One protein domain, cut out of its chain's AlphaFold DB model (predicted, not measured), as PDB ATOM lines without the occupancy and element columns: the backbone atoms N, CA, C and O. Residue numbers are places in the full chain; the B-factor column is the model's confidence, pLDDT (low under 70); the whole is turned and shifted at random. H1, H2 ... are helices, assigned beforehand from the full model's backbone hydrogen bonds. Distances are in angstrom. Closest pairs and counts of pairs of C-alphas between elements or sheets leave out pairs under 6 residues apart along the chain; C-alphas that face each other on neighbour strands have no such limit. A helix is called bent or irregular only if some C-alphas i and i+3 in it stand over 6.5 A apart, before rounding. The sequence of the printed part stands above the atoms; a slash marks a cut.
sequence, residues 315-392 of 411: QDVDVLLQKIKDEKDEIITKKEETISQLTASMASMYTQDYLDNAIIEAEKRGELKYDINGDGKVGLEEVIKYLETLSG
ATOM      1  N   GLN A 315     -51.039 -81.423  34.980       70.88
ATOM      2  CA  GLN A 315     -49.675 -81.276  34.490       70.88
ATOM      3  C   GLN A 315     -49.583 -80.408  33.225       70.88
ATOM      4  O   GLN A 315     -48.677 -79.585  33.133       70.88
ATOM      5  N   ASP A 316     -50.522 -80.524  32.281       72.06
ATOM      6  CA  ASP A 316     -50.551 -79.678  31.076       72.06
ATOM      7  C   ASP A 316     -50.841 -78.214  31.426       72.06
ATOM      8  O   ASP A 316     -50.205 -77.296  30.900       72.06
ATOM      9  N   VAL A 317     -51.772 -77.997  32.361       73.81
ATOM     10  CA  VAL A 317     -52.097 -76.668  32.895       73.81
ATOM     11  C   VAL A 317     -50.885 -76.064  33.603       73.81
ATOM     12  O   VAL A 317     -50.555 -74.902  33.369       73.81
ATOM     13  N   ASP A 318     -50.184 -76.859  34.410       78.94
ATOM     14  CA  ASP A 318     -48.998 -76.424  35.144       78.94
ATOM     15  C   ASP A 318     -47.830 -76.082  34.201       78.94
ATOM     16  O   ASP A 318     -47.154 -75.074  34.415       78.94
ATOM     17  N   VAL A 319     -47.625 -76.849  33.123       82.25
ATOM     18  CA  VAL A 319     -46.611 -76.559  32.089       82.25
ATOM     19  C   VAL A 319     -46.915 -75.245  31.366       82.25
ATOM     20  O   VAL A 319     -46.016 -74.422  31.181       82.25
ATOM     21  N   LEU A 320     -48.176 -75.008  30.991       82.00
ATOM     22  CA  LEU A 320     -48.615 -73.750  30.372       82.00
ATOM     23  C   LEU A 320     -48.430 -72.555  31.315       82.00
ATOM     24  O   LEU A 320     -47.895 -71.522  30.911       82.00
ATOM     25  N   LEU A 321     -48.824 -72.707  32.580       84.31
ATOM     26  CA  LEU A 321     -48.609 -71.700  33.619       84.31
ATOM     27  C   LEU A 321     -47.125 -71.405  33.826       84.31
ATOM     28  O   LEU A 321     -46.772 -70.243  34.025       84.31
ATOM     29  N   GLN A 322     -46.264 -72.422  33.778       87.81
ATOM     30  CA  GLN A 322     -44.826 -72.231  33.921       87.81
ATOM     31  C   GLN A 322     -44.249 -71.467  32.732       87.81
ATOM     32  O   GLN A 322     -43.568 -70.470  32.936       87.81
ATOM     33  N   LYS A 323     -44.616 -71.835  31.501       90.62
ATOM     34  CA  LYS A 323     -44.160 -71.127  30.300       90.62
ATOM     35  C   LYS A 323     -44.563 -69.648  30.302       90.62
ATOM     36  O   LYS A 323     -43.751 -68.789  29.980       90.62
ATOM     37  N   ILE A 324     -45.796 -69.342  30.716       88.25
ATOM     38  CA  ILE A 324     -46.275 -67.955  30.844       88.25
ATOM     39  C   ILE A 324     -45.481 -67.191  31.911       88.25
ATOM     40  O   ILE A 324     -45.201 -66.004  31.736       88.25
ATOM     41  N   LYS A 325     -45.128 -67.842  33.027       90.69
ATOM     42  CA  LYS A 325     -44.276 -67.229  34.055       90.69
ATOM     43  C   LYS A 325     -42.876 -66.952  33.513       90.69
ATOM     44  O   LYS A 325     -42.411 -65.833  33.673       90.69
ATOM     45  N   ASP A 326     -42.273 -67.908  32.814       91.69
ATOM     46  CA  ASP A 326     -40.933 -67.762  32.242       91.69
ATOM     47  C   ASP A 326     -40.889 -66.612  31.214       91.69
ATOM     48  O   ASP A 326     -40.010 -65.754  31.277       91.69
ATOM     49  N   GLU A 327     -41.881 -66.529  30.317       92.31
ATOM     50  CA  GLU A 327     -42.006 -65.428  29.347       92.31
ATOM     51  C   GLU A 327     -42.209 -64.071  30.039       92.31
ATOM     52  O   GLU A 327     -41.616 -63.061  29.650       92.31
ATOM     53  N   LYS A 328     -43.041 -64.030  31.088       92.25
ATOM     54  CA  LYS A 328     -43.251 -62.818  31.888       92.25
ATOM     55  C   LYS A 328     -41.950 -62.369  32.552       92.25
ATOM     56  O   LYS A 328     -41.659 -61.172  32.543       92.25
ATOM     57  N   ASP A 329     -41.199 -63.297  33.128       93.25
ATOM     58  CA  ASP A 329     -39.948 -62.997  33.815       93.25
ATOM     59  C   ASP A 329     -38.888 -62.505  32.814       93.25
ATOM     60  O   ASP A 329     -38.242 -61.490  33.073       93.25
ATOM     61  N   GLU A 330     -38.805 -63.094  31.614       94.62
ATOM     62  CA  GLU A 330     -37.936 -62.604  30.532       94.62
ATOM     63  C   GLU A 330     -38.289 -61.165  30.110       94.62
ATOM     64  O   GLU A 330     -37.405 -60.324  29.909       94.62
ATOM     65  N   ILE A 331     -39.584 -60.844  30.004       92.25
ATOM     66  CA  ILE A 331     -40.048 -59.482  29.694       92.25
ATOM     67  C   ILE A 331     -39.666 -58.502  30.807       92.25
ATOM     68  O   ILE A 331     -39.245 -57.379  30.513       92.25
ATOM     69  N   ILE A 332     -39.803 -58.901  32.075       92.81
ATOM     70  CA  ILE A 332     -39.406 -58.070  33.216       92.81
ATOM     71  C   ILE A 332     -37.903 -57.790  33.163       92.81
ATOM     72  O   ILE A 332     -37.517 -56.625  33.239       92.81
ATOM     73  N   THR A 333     -37.069 -58.807  32.930       93.88
ATOM     74  CA  THR A 333     -35.616 -58.633  32.803       93.88
ATOM     75  C   THR A 333     -35.258 -57.677  31.665       93.88
ATOM     76  O   THR A 333     -34.541 -56.703  31.890       93.88
ATOM     77  N   LYS A 334     -35.827 -57.860  30.465       93.19
ATOM     78  CA  LYS A 334     -35.591 -56.939  29.333       93.19
ATOM     79  C   LYS A 334     -36.021 -55.509  29.647       93.19
ATOM     80  O   LYS A 334     -35.362 -54.551  29.236       93.19
ATOM     81  N   LYS A 335     -37.131 -55.341  30.370       94.12
ATOM     82  CA  LYS A 335     -37.610 -54.024  30.802       94.12
ATOM     83  C   LYS A 335     -36.623 -53.372  31.770       94.12
ATOM     84  O   LYS A 335     -36.323 -52.192  31.604       94.12
ATOM     85  N   GLU A 336     -36.116 -54.110  32.751       94.50
ATOM     86  CA  GLU A 336     -35.129 -53.611  33.716       94.50
ATOM     87  C   GLU A 336     -33.802 -53.244  33.039       94.50
ATOM     88  O   GLU A 336     -33.268 -52.161  33.290       94.50
ATOM     89  N   GLU A 337     -33.318 -54.071  32.109       94.00
ATOM     90  CA  GLU A 337     -32.141 -53.768  31.286       94.00
ATOM     91  C   GLU A 337     -32.340 -52.492  30.461       94.00
ATOM     92  O   GLU A 337     -31.476 -51.615  30.454       94.00
ATOM     93  N   THR A 338     -33.502 -52.345  29.817       91.81
ATOM     94  CA  THR A 338     -33.836 -51.154  29.020       91.81
ATOM     95  C   THR A 338     -33.886 -49.897  29.891       91.81
ATOM     96  O   THR A 338     -33.342 -48.861  29.510       91.81
ATOM     97  N   ILE A 339     -34.495 -49.971  31.080       91.75
ATOM     98  CA  ILE A 339     -34.517 -48.858  32.044       91.75
ATOM     99  C   ILE A 339     -33.091 -48.487  32.464       91.75
ATOM    100  O   ILE A 339     -32.754 -47.302  32.508       91.75
ATOM    101  N   SER A 340     -32.245 -49.479  32.741       91.56
ATOM    102  CA  SER A 340     -30.847 -49.255  33.116       91.56
ATOM    103  C   SER A 340     -30.063 -48.564  31.995       91.56
ATOM    104  O   SER A 340     -29.407 -47.548  32.231       91.56
ATOM    105  N   GLN A 341     -30.210 -49.035  30.752       90.25
ATOM    106  CA  GLN A 341     -29.586 -48.431  29.571       90.25
ATOM    107  C   GLN A 341     -30.060 -46.994  29.330       90.25
ATOM    108  O   GLN A 341     -29.236 -46.111  29.094       90.25
ATOM    109  N   LEU A 342     -31.367 -46.733  29.432       87.81
ATOM    110  CA  LEU A 342     -31.924 -45.383  29.305       87.81
ATOM    111  C   LEU A 342     -31.387 -44.451  30.393       87.81
ATOM    112  O   LEU A 342     -31.000 -43.324  30.093       87.81
ATOM    113  N   THR A 343     -31.306 -44.931  31.634       85.06
ATOM    114  CA  THR A 343     -30.774 -44.158  32.766       85.06
ATOM    115  C   THR A 343     -29.299 -43.813  32.552       85.06
ATOM    116  O   THR A 343     -28.904 -42.660  32.729       85.06
ATOM    117  N   ALA A 344     -28.488 -44.777  32.107       84.25
ATOM    118  CA  ALA A 344     -27.081 -44.548  31.780       84.25
ATOM    119  C   ALA A 344     -26.916 -43.573  30.603       84.25
ATOM    120  O   ALA A 344     -26.085 -42.666  30.662       84.25
ATOM    121  N   SER A 345     -27.744 -43.709  29.560       82.12
ATOM    122  CA  SER A 345     -27.749 -42.792  28.421       82.12
ATOM    123  C   SER A 345     -28.080 -41.371  28.873       82.12
ATOM    124  O   SER A 345     -27.311 -40.460  28.584       82.12
ATOM    125  N   MET A 346     -29.156 -41.178  29.643       76.50
ATOM    126  CA  MET A 346     -29.534 -39.873  30.201       76.50
ATOM    127  C   MET A 346     -28.416 -39.256  31.048       76.50
ATOM    128  O   MET A 346     -28.126 -38.073  30.892       76.50
ATOM    129  N   ALA A 347     -27.758 -40.052  31.896       73.19
ATOM    130  CA  ALA A 347     -26.642 -39.586  32.719       73.19
ATOM    131  C   ALA A 347     -25.412 -39.175  31.887       73.19
ATOM    132  O   ALA A 347     -24.646 -38.314  32.305       73.19
ATOM    133  N   SER A 348     -25.223 -39.769  30.705       73.25
ATOM    134  CA  SER A 348     -24.118 -39.434  29.796       73.25
ATOM    135  C   SER A 348     -24.421 -38.291  28.821       73.25
ATOM    136  O   SER A 348     -23.495 -37.718  28.253       73.25
ATOM    137  N   MET A 349     -25.700 -37.945  28.621       66.44
ATOM    138  CA  MET A 349     -26.114 -36.885  27.688       66.44
ATOM    139  C   MET A 349     -25.676 -35.493  28.139       66.44
ATOM    140  O   MET A 349     -25.491 -34.614  27.299       66.44
ATOM    141  N   TYR A 350     -25.482 -35.296  29.442       64.56
ATOM    142  CA  TYR A 350     -25.008 -34.040  29.994       64.56
ATOM    143  C   TYR A 350     -23.902 -34.323  30.999       64.56
ATOM    144  O   TYR A 350     -24.139 -34.919  32.048       64.56
ATOM    145  N   THR A 351     -22.676 -33.907  30.684       65.06
ATOM    146  CA  THR A 351     -21.612 -33.914  31.688       65.06
ATOM    147  C   THR A 351     -21.952 -32.893  32.769       65.06
ATOM    148  O   THR A 351     -22.561 -31.861  32.475       65.06
ATOM    149  N   GLN A 352     -21.550 -33.159  34.014       60.28
ATOM    150  CA  GLN A 352     -21.735 -32.201  35.107       60.28
ATOM    151  C   GLN A 352     -21.154 -30.829  34.723       60.28
ATOM    152  O   GLN A 352     -21.836 -29.824  34.858       60.28
ATOM    153  N   ASP A 353     -19.991 -30.806  34.065       63.34
ATOM    154  CA  ASP A 353     -19.378 -29.583  33.536       63.34
ATOM    155  C   ASP A 353     -20.226 -28.867  32.469       63.34
ATOM    156  O   ASP A 353     -20.180 -27.644  32.370       63.34
ATOM    157  N   TYR A 354     -20.977 -29.585  31.627       65.25
ATOM    158  CA  TYR A 354     -21.864 -28.965  30.636       65.25
ATOM    159  C   TYR A 354     -23.090 -28.338  31.308       65.25
ATOM    160  O   TYR A 354     -23.488 -27.239  30.930       65.25
ATOM    161  N   LEU A 355     -23.655 -29.004  32.321       63.22
ATOM    162  CA  LEU A 355     -24.741 -28.453  33.139       63.22
ATOM    163  C   LEU A 355     -24.266 -27.229  33.926       63.22
ATOM    164  O   LEU A 355     -24.907 -26.183  33.870       63.22
ATOM    165  N   ASP A 356     -23.105 -27.329  34.569       61.97
ATOM    166  CA  ASP A 356     -22.508 -26.249  35.351       61.97
ATOM    167  C   ASP A 356     -22.165 -25.048  34.450       61.97
ATOM    168  O   ASP A 356     -22.486 -23.908  34.780       61.97
ATOM    169  N   ASN A 357     -21.606 -25.277  33.253       62.78
ATOM    170  CA  ASN A 357     -21.341 -24.204  32.289       62.78
ATOM    171  C   ASN A 357     -22.618 -23.606  31.686       62.78
ATOM    172  O   ASN A 357     -22.650 -22.405  31.435       62.78
ATOM    173  N   ALA A 358     -23.669 -24.395  31.450       60.50
ATOM    174  CA  ALA A 358     -24.948 -23.874  30.967       60.50
ATOM    175  C   ALA A 358     -25.614 -22.960  32.007       60.50
ATOM    176  O   ALA A 358     -26.164 -21.923  31.637       60.50
ATOM    177  N   ILE A 359     -25.502 -23.300  33.297       59.47
ATOM    178  CA  ILE A 359     -25.937 -22.450  34.413       59.47
ATOM    179  C   ILE A 359     -25.104 -21.159  34.447       59.47
ATOM    180  O   ILE A 359     -25.670 -20.068  34.416       59.47
ATOM    181  N   ILE A 360     -23.773 -21.259  34.381       61.59
ATOM    182  CA  ILE A 360     -22.858 -20.100  34.382       61.59
ATOM    183  C   ILE A 360     -23.076 -19.178  33.163       61.59
ATOM    184  O   ILE A 360     -23.003 -17.953  33.270       61.59
ATOM    185  N   GLU A 361     -23.332 -19.730  31.976       60.00
ATOM    186  CA  GLU A 361     -23.584 -18.948  30.759       60.00
ATOM    187  C   GLU A 361     -24.981 -18.307  30.753       60.00
ATOM    188  O   GLU A 361     -25.136 -17.198  30.235       60.00
ATOM    189  N   ALA A 362     -25.981 -18.947  31.365       54.97
ATOM    190  CA  ALA A 362     -27.290 -18.342  31.606       54.97
ATOM    191  C   ALA A 362     -27.203 -17.181  32.616       54.97
ATOM    192  O   ALA A 362     -27.810 -16.131  32.395       54.97
ATOM    193  N   GLU A 363     -26.380 -17.314  33.662       54.72
ATOM    194  CA  GLU A 363     -26.083 -16.240  34.621       54.72
ATOM    195  C   GLU A 363     -25.374 -15.044  33.955       54.72
ATOM    196  O   GLU A 363     -25.734 -13.888  34.196       54.72
ATOM    197  N   LYS A 364     -24.405 -15.288  33.060       56.12
ATOM    198  CA  LYS A 364     -23.653 -14.228  32.355       56.12
ATOM    199  C   LYS A 364     -24.472 -13.433  31.340       56.12
ATOM    200  O   LYS A 364     -24.147 -12.273  31.086       56.12
ATOM    201  N   ARG A 365     -25.507 -14.028  30.734       54.12
ATOM    202  CA  ARG A 365     -26.358 -13.353  29.732       54.12
ATOM    203  C   ARG A 365     -27.378 -12.393  30.347       54.12
ATOM    204  O   ARG A 365     -28.027 -11.661  29.609       54.12
ATOM    205  N   GLY A 366     -27.485 -12.341  31.678       54.59
ATOM    206  CA  GLY A 366     -28.321 -11.368  32.385       54.59
ATOM    207  C   GLY A 366     -29.827 -11.575  32.205       54.59
ATOM    208  O   GLY A 366     -30.607 -10.697  32.569       54.59
ATOM    209  N   GLU A 367     -30.251 -12.719  31.668       52.78
ATOM    210  CA  GLU A 367     -31.662 -12.994  31.385       52.78
ATOM    211  C   GLU A 367     -32.412 -13.551  32.600       52.78
ATOM    212  O   GLU A 367     -33.632 -13.675  32.541       52.78
ATOM    213  N   LEU A 368     -31.734 -13.866  33.715       50.19
ATOM    214  CA  LEU A 368     -32.335 -14.693  34.756       50.19
ATOM    215  C   LEU A 368     -31.777 -14.399  36.188       50.19
ATOM    216  O   LEU A 368     -30.623 -14.694  36.475       50.19
ATOM    217  N   LYS A 369     -32.596 -13.870  37.127       54.59
ATOM    218  CA  LYS A 369     -32.341 -13.870  38.600       54.59
ATOM    219  C   LYS A 369     -33.020 -15.099  39.239       54.59
ATOM    220  O   LYS A 369     -34.237 -15.066  39.404       54.59
ATOM    221  N   TYR A 370     -32.266 -16.157  39.558       61.66
ATOM    222  CA  TYR A 370     -32.804 -17.494  39.927       61.66
ATOM    223  C   TYR A 370     -32.267 -18.044  41.243       61.66
ATOM    224  O   TYR A 370     -32.143 -19.245  41.434       61.66
ATOM    225  N   ASP A 371     -32.005 -17.132  42.159       55.97
ATOM    226  CA  ASP A 371     -31.916 -17.426  43.575       55.97
ATOM    227  C   ASP A 371     -33.056 -16.636  44.215       55.97
ATOM    228  O   ASP A 371     -32.944 -15.431  44.468       55.97
ATOM    229  N   ILE A 372     -34.234 -17.263  44.292       56.88
ATOM    230  CA  ILE A 372     -35.447 -16.551  44.717       56.88
ATOM    231  C   ILE A 372     -35.344 -16.229  46.214       56.88
ATOM    232  O   ILE A 372     -35.941 -15.249  46.671       56.88
ATOM    233  N   ASN A 373     -34.582 -17.026  46.970       59.22
ATOM    234  CA  ASN A 373     -34.424 -16.885  48.413       59.22
ATOM    235  C   ASN A 373     -33.129 -16.147  48.838       59.22
ATOM    236  O   ASN A 373     -33.041 -15.705  49.983       59.22
ATOM    237  N   GLY A 374     -32.187 -15.923  47.921       57.38
ATOM    238  CA  GLY A 374     -30.948 -15.178  48.140       57.38
ATOM    239  C   GLY A 374     -29.846 -15.954  48.872       57.38
ATOM    240  O   GLY A 374     -28.982 -15.312  49.478       57.38
ATOM    241  N   ASP A 375     -29.889 -17.292  48.901       65.94
ATOM    242  CA  ASP A 375     -28.953 -18.130  49.666       65.94
ATOM    243  C   ASP A 375     -27.685 -18.561  48.897       65.94
ATOM    244  O   ASP A 375     -26.764 -19.156  49.477       65.94
ATOM    245  N   GLY A 376     -27.593 -18.204  47.617       55.62
ATOM    246  CA  GLY A 376     -26.475 -18.501  46.730       55.62
ATOM    247  C   GLY A 376     -26.442 -19.937  46.203       55.62
ATOM    248  O   GLY A 376     -25.395 -20.357  45.700       55.62
ATOM    249  N   LYS A 377     -27.528 -20.712  46.329       55.28
ATOM    250  CA  LYS A 377     -27.660 -22.083  45.813       55.28
ATOM    251  C   LYS A 377     -29.029 -22.281  45.164       55.28
ATOM    252  O   LYS A 377     -30.038 -21.867  45.700       55.28
ATOM    253  N   VAL A 378     -29.073 -22.998  44.043       57.59
ATOM    254  CA  VAL A 378     -30.342 -23.315  43.370       57.59
ATOM    255  C   VAL A 378     -30.840 -24.689  43.818       57.59
ATOM    256  O   VAL A 378     -30.188 -25.709  43.577       57.59
ATOM    257  N   GLY A 379     -31.990 -24.723  44.490       60.44
ATOM    258  CA  GLY A 379     -32.625 -25.943  44.991       60.44
ATOM    259  C   GLY A 379     -33.565 -26.620  43.983       60.44
ATOM    260  O   GLY A 379     -34.024 -26.023  43.012       60.44
ATOM    261  N   LEU A 380     -33.923 -27.882  44.247       55.47
ATOM    262  CA  LEU A 380     -34.840 -28.682  43.411       55.47
ATOM    263  C   LEU A 380     -36.206 -27.998  43.190       55.47
ATOM    264  O   LEU A 380     -36.779 -28.095  42.108       55.47
ATOM    265  N   GLU A 381     -36.702 -27.267  44.191       60.31
ATOM    266  CA  GLU A 381     -37.962 -26.512  44.122       60.31
ATOM    267  C   GLU A 381     -37.891 -25.322  43.152       60.31
ATOM    268  O   GLU A 381     -38.866 -25.019  42.460       60.31
ATOM    269  N   GLU A 382     -36.733 -24.671  43.043       63.78
ATOM    270  CA  GLU A 382     -36.521 -23.534  42.141       63.78
ATOM    271  C   GLU A 382     -36.355 -24.003  40.690       63.78
ATOM    272  O   GLU A 382     -36.880 -23.372  39.768       63.78
ATOM    273  N   VAL A 383     -35.737 -25.174  40.491       61.47
ATOM    274  CA  VAL A 383     -35.632 -25.839  39.181       61.47
ATOM    275  C   VAL A 383     -37.005 -26.279  38.659       61.47
ATOM    276  O   VAL A 383     -37.306 -26.079  37.482       61.47
ATOM    277  N   ILE A 384     -37.871 -26.830  39.518       62.69
ATOM    278  CA  ILE A 384     -39.241 -27.221  39.136       62.69
ATOM    279  C   ILE A 384     -40.040 -25.997  38.670       62.69
ATOM    280  O   ILE A 384     -40.629 -26.013  37.589       62.69
ATOM    281  N   LYS A 385     -39.974 -24.893  39.422       60.91
ATOM    282  CA  LYS A 385     -40.690 -23.648  39.101       60.91
ATOM    283  C   LYS A 385     -40.200 -22.992  37.803       60.91
ATOM    284  O   LYS A 385     -40.973 -22.374  37.065       60.91
ATOM    285  N   TYR A 386     -38.914 -23.148  37.491       62.22
ATOM    286  CA  TYR A 386     -38.324 -22.708  36.227       62.22
ATOM    287  C   TYR A 386     -38.866 -23.500  35.026       62.22
ATOM    288  O   TYR A 386     -39.279 -22.903  34.028       62.22
ATOM    289  N   LEU A 387     -38.951 -24.829  35.145       59.03
ATOM    290  CA  LEU A 387     -39.498 -25.700  34.098       59.03
ATOM    291  C   LEU A 387     -41.002 -25.468  33.865       59.03
ATOM    292  O   LEU A 387     -41.456 -25.475  32.718       59.03
ATOM    293  N   GLU A 388     -41.768 -25.184  34.920       60.75
ATOM    294  CA  GLU A 388     -43.181 -24.773  34.824       60.75
ATOM    295  C   GLU A 388     -43.345 -23.465  34.032       60.75
ATOM    296  O   GLU A 388     -44.239 -23.333  33.195       60.75
ATOM    297  N   THR A 389     -42.441 -22.503  34.242       57.97
ATOM    298  CA  THR A 389     -42.500 -21.194  33.573       57.97
ATOM    299  C   THR A 389     -42.130 -21.292  32.087       57.97
ATOM    300  O   THR A 389     -42.785 -20.670  31.252       57.97
ATOM    301  N   LEU A 390     -41.119 -22.097  31.739       53.59
ATOM    302  CA  LEU A 390     -40.674 -22.299  30.352       53.59
ATOM    303  C   LEU A 390     -41.633 -23.148  29.512       53.59
ATOM    304  O   LEU A 390     -41.790 -22.898  28.320       53.59
ATOM    305  N   SER A 391     -42.270 -24.151  30.117       55.19
ATOM    306  CA  SER A 391     -43.234 -25.016  29.420       55.19
ATOM    307  C   SER A 391     -44.612 -24.369  29.246       55.19
ATOM    308  O   SER A 391     -45.438 -24.886  28.495       55.19
ATOM    309  N   GLY A 392     -44.879 -23.249  29.931       52.84
ATOM    310  CA  GLY A 392     -46.188 -22.590  29.953       52.84
ATOM    311  C   GLY A 392     -47.270 -23.384  30.699       52.84
ATOM    312  O   GLY A 392     -48.435 -22.985  30.690       52.84
TER     313      GLY A 392
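AT A GLANCE: This is residues 315 to 392 of the 411 residues of the protein "EF-hand domain-containing protein" of Candidatus Magnetomorum sp. HK-1 (UniProt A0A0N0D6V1). One long, straight helix, H1, makes most of the length as a free arm; past a corner at its end the shorter helix H2 carries the chain onward, and then a long loop folds back and leads to H3, a short helix set crosswise to H1. The helices build no bundle, and no helix touches another. The printed part has 78 residues with three named helices in the order H1, H2, H3 and no named strand; its class is all helix. It is extended, with a radius of gyration of the C-alphas of 22.9 A, and its C-alphas span 72 by 24 by 23 A.

IN THESE COORDINATES: H1 runs from Gln 315 to Met 349, 35 residues, and is the longest helix by residues. Its first C-alpha is at (-49.675, -81.276, 34.490) and its last at (-26.114, -36.885, 27.688), 50.7 A apart. H2 follows at residues 352 to 364, Gln 352 to Lys 364, and its first and last C-alphas are 18.3 A apart. H3 holds residues 380 to 391, Leu 380 to Ser 391, and measures 16.7 A from first to last C-alpha, ending at C-alpha 391, at (-43.234, -25.016, 29.420).

HOW THE PARTS SIT: A tight link of 2 residues joins H1 to H2, yet the two helices are apart, with no C-alpha of the one within 8 A of the other. The N-to-C direction of H1 is 0.52 in x, 0.85 in y and -0.06 in z, while that of H2 is -0.25, 0.97 and -0.06. A long link of 15 residues leads from H2 to H3, and these two are apart. The direction of H3 is -0.44 in x, 0.24 in y and -0.87 in z. H1 and H3 are apart as well. None of the three helices is bent or irregular. In H1, H2 and H3 every O i to N i+4 pair is within hydrogen-bond range.

THE WHOLE: The two C-alphas farthest apart are those of Gln 315 and Gly 366, 73.1 A. Residues 315 to 369, of which 315 to 349 belong to H1 and 352 to 364 to H2, stand free, and so do residues 387 to 392, of which 387 to 391 belong to H3. Residues 365 to 379 have no named element; their C-alphas lie 17 to 28 A from the mean of all C-alphas. The printed part has no cut. The mean pLDDT of the printed part is 71.1. Residues 349 to 392 are under 70, and the means are 86 for H1, 60 for H2 and 59 for H3.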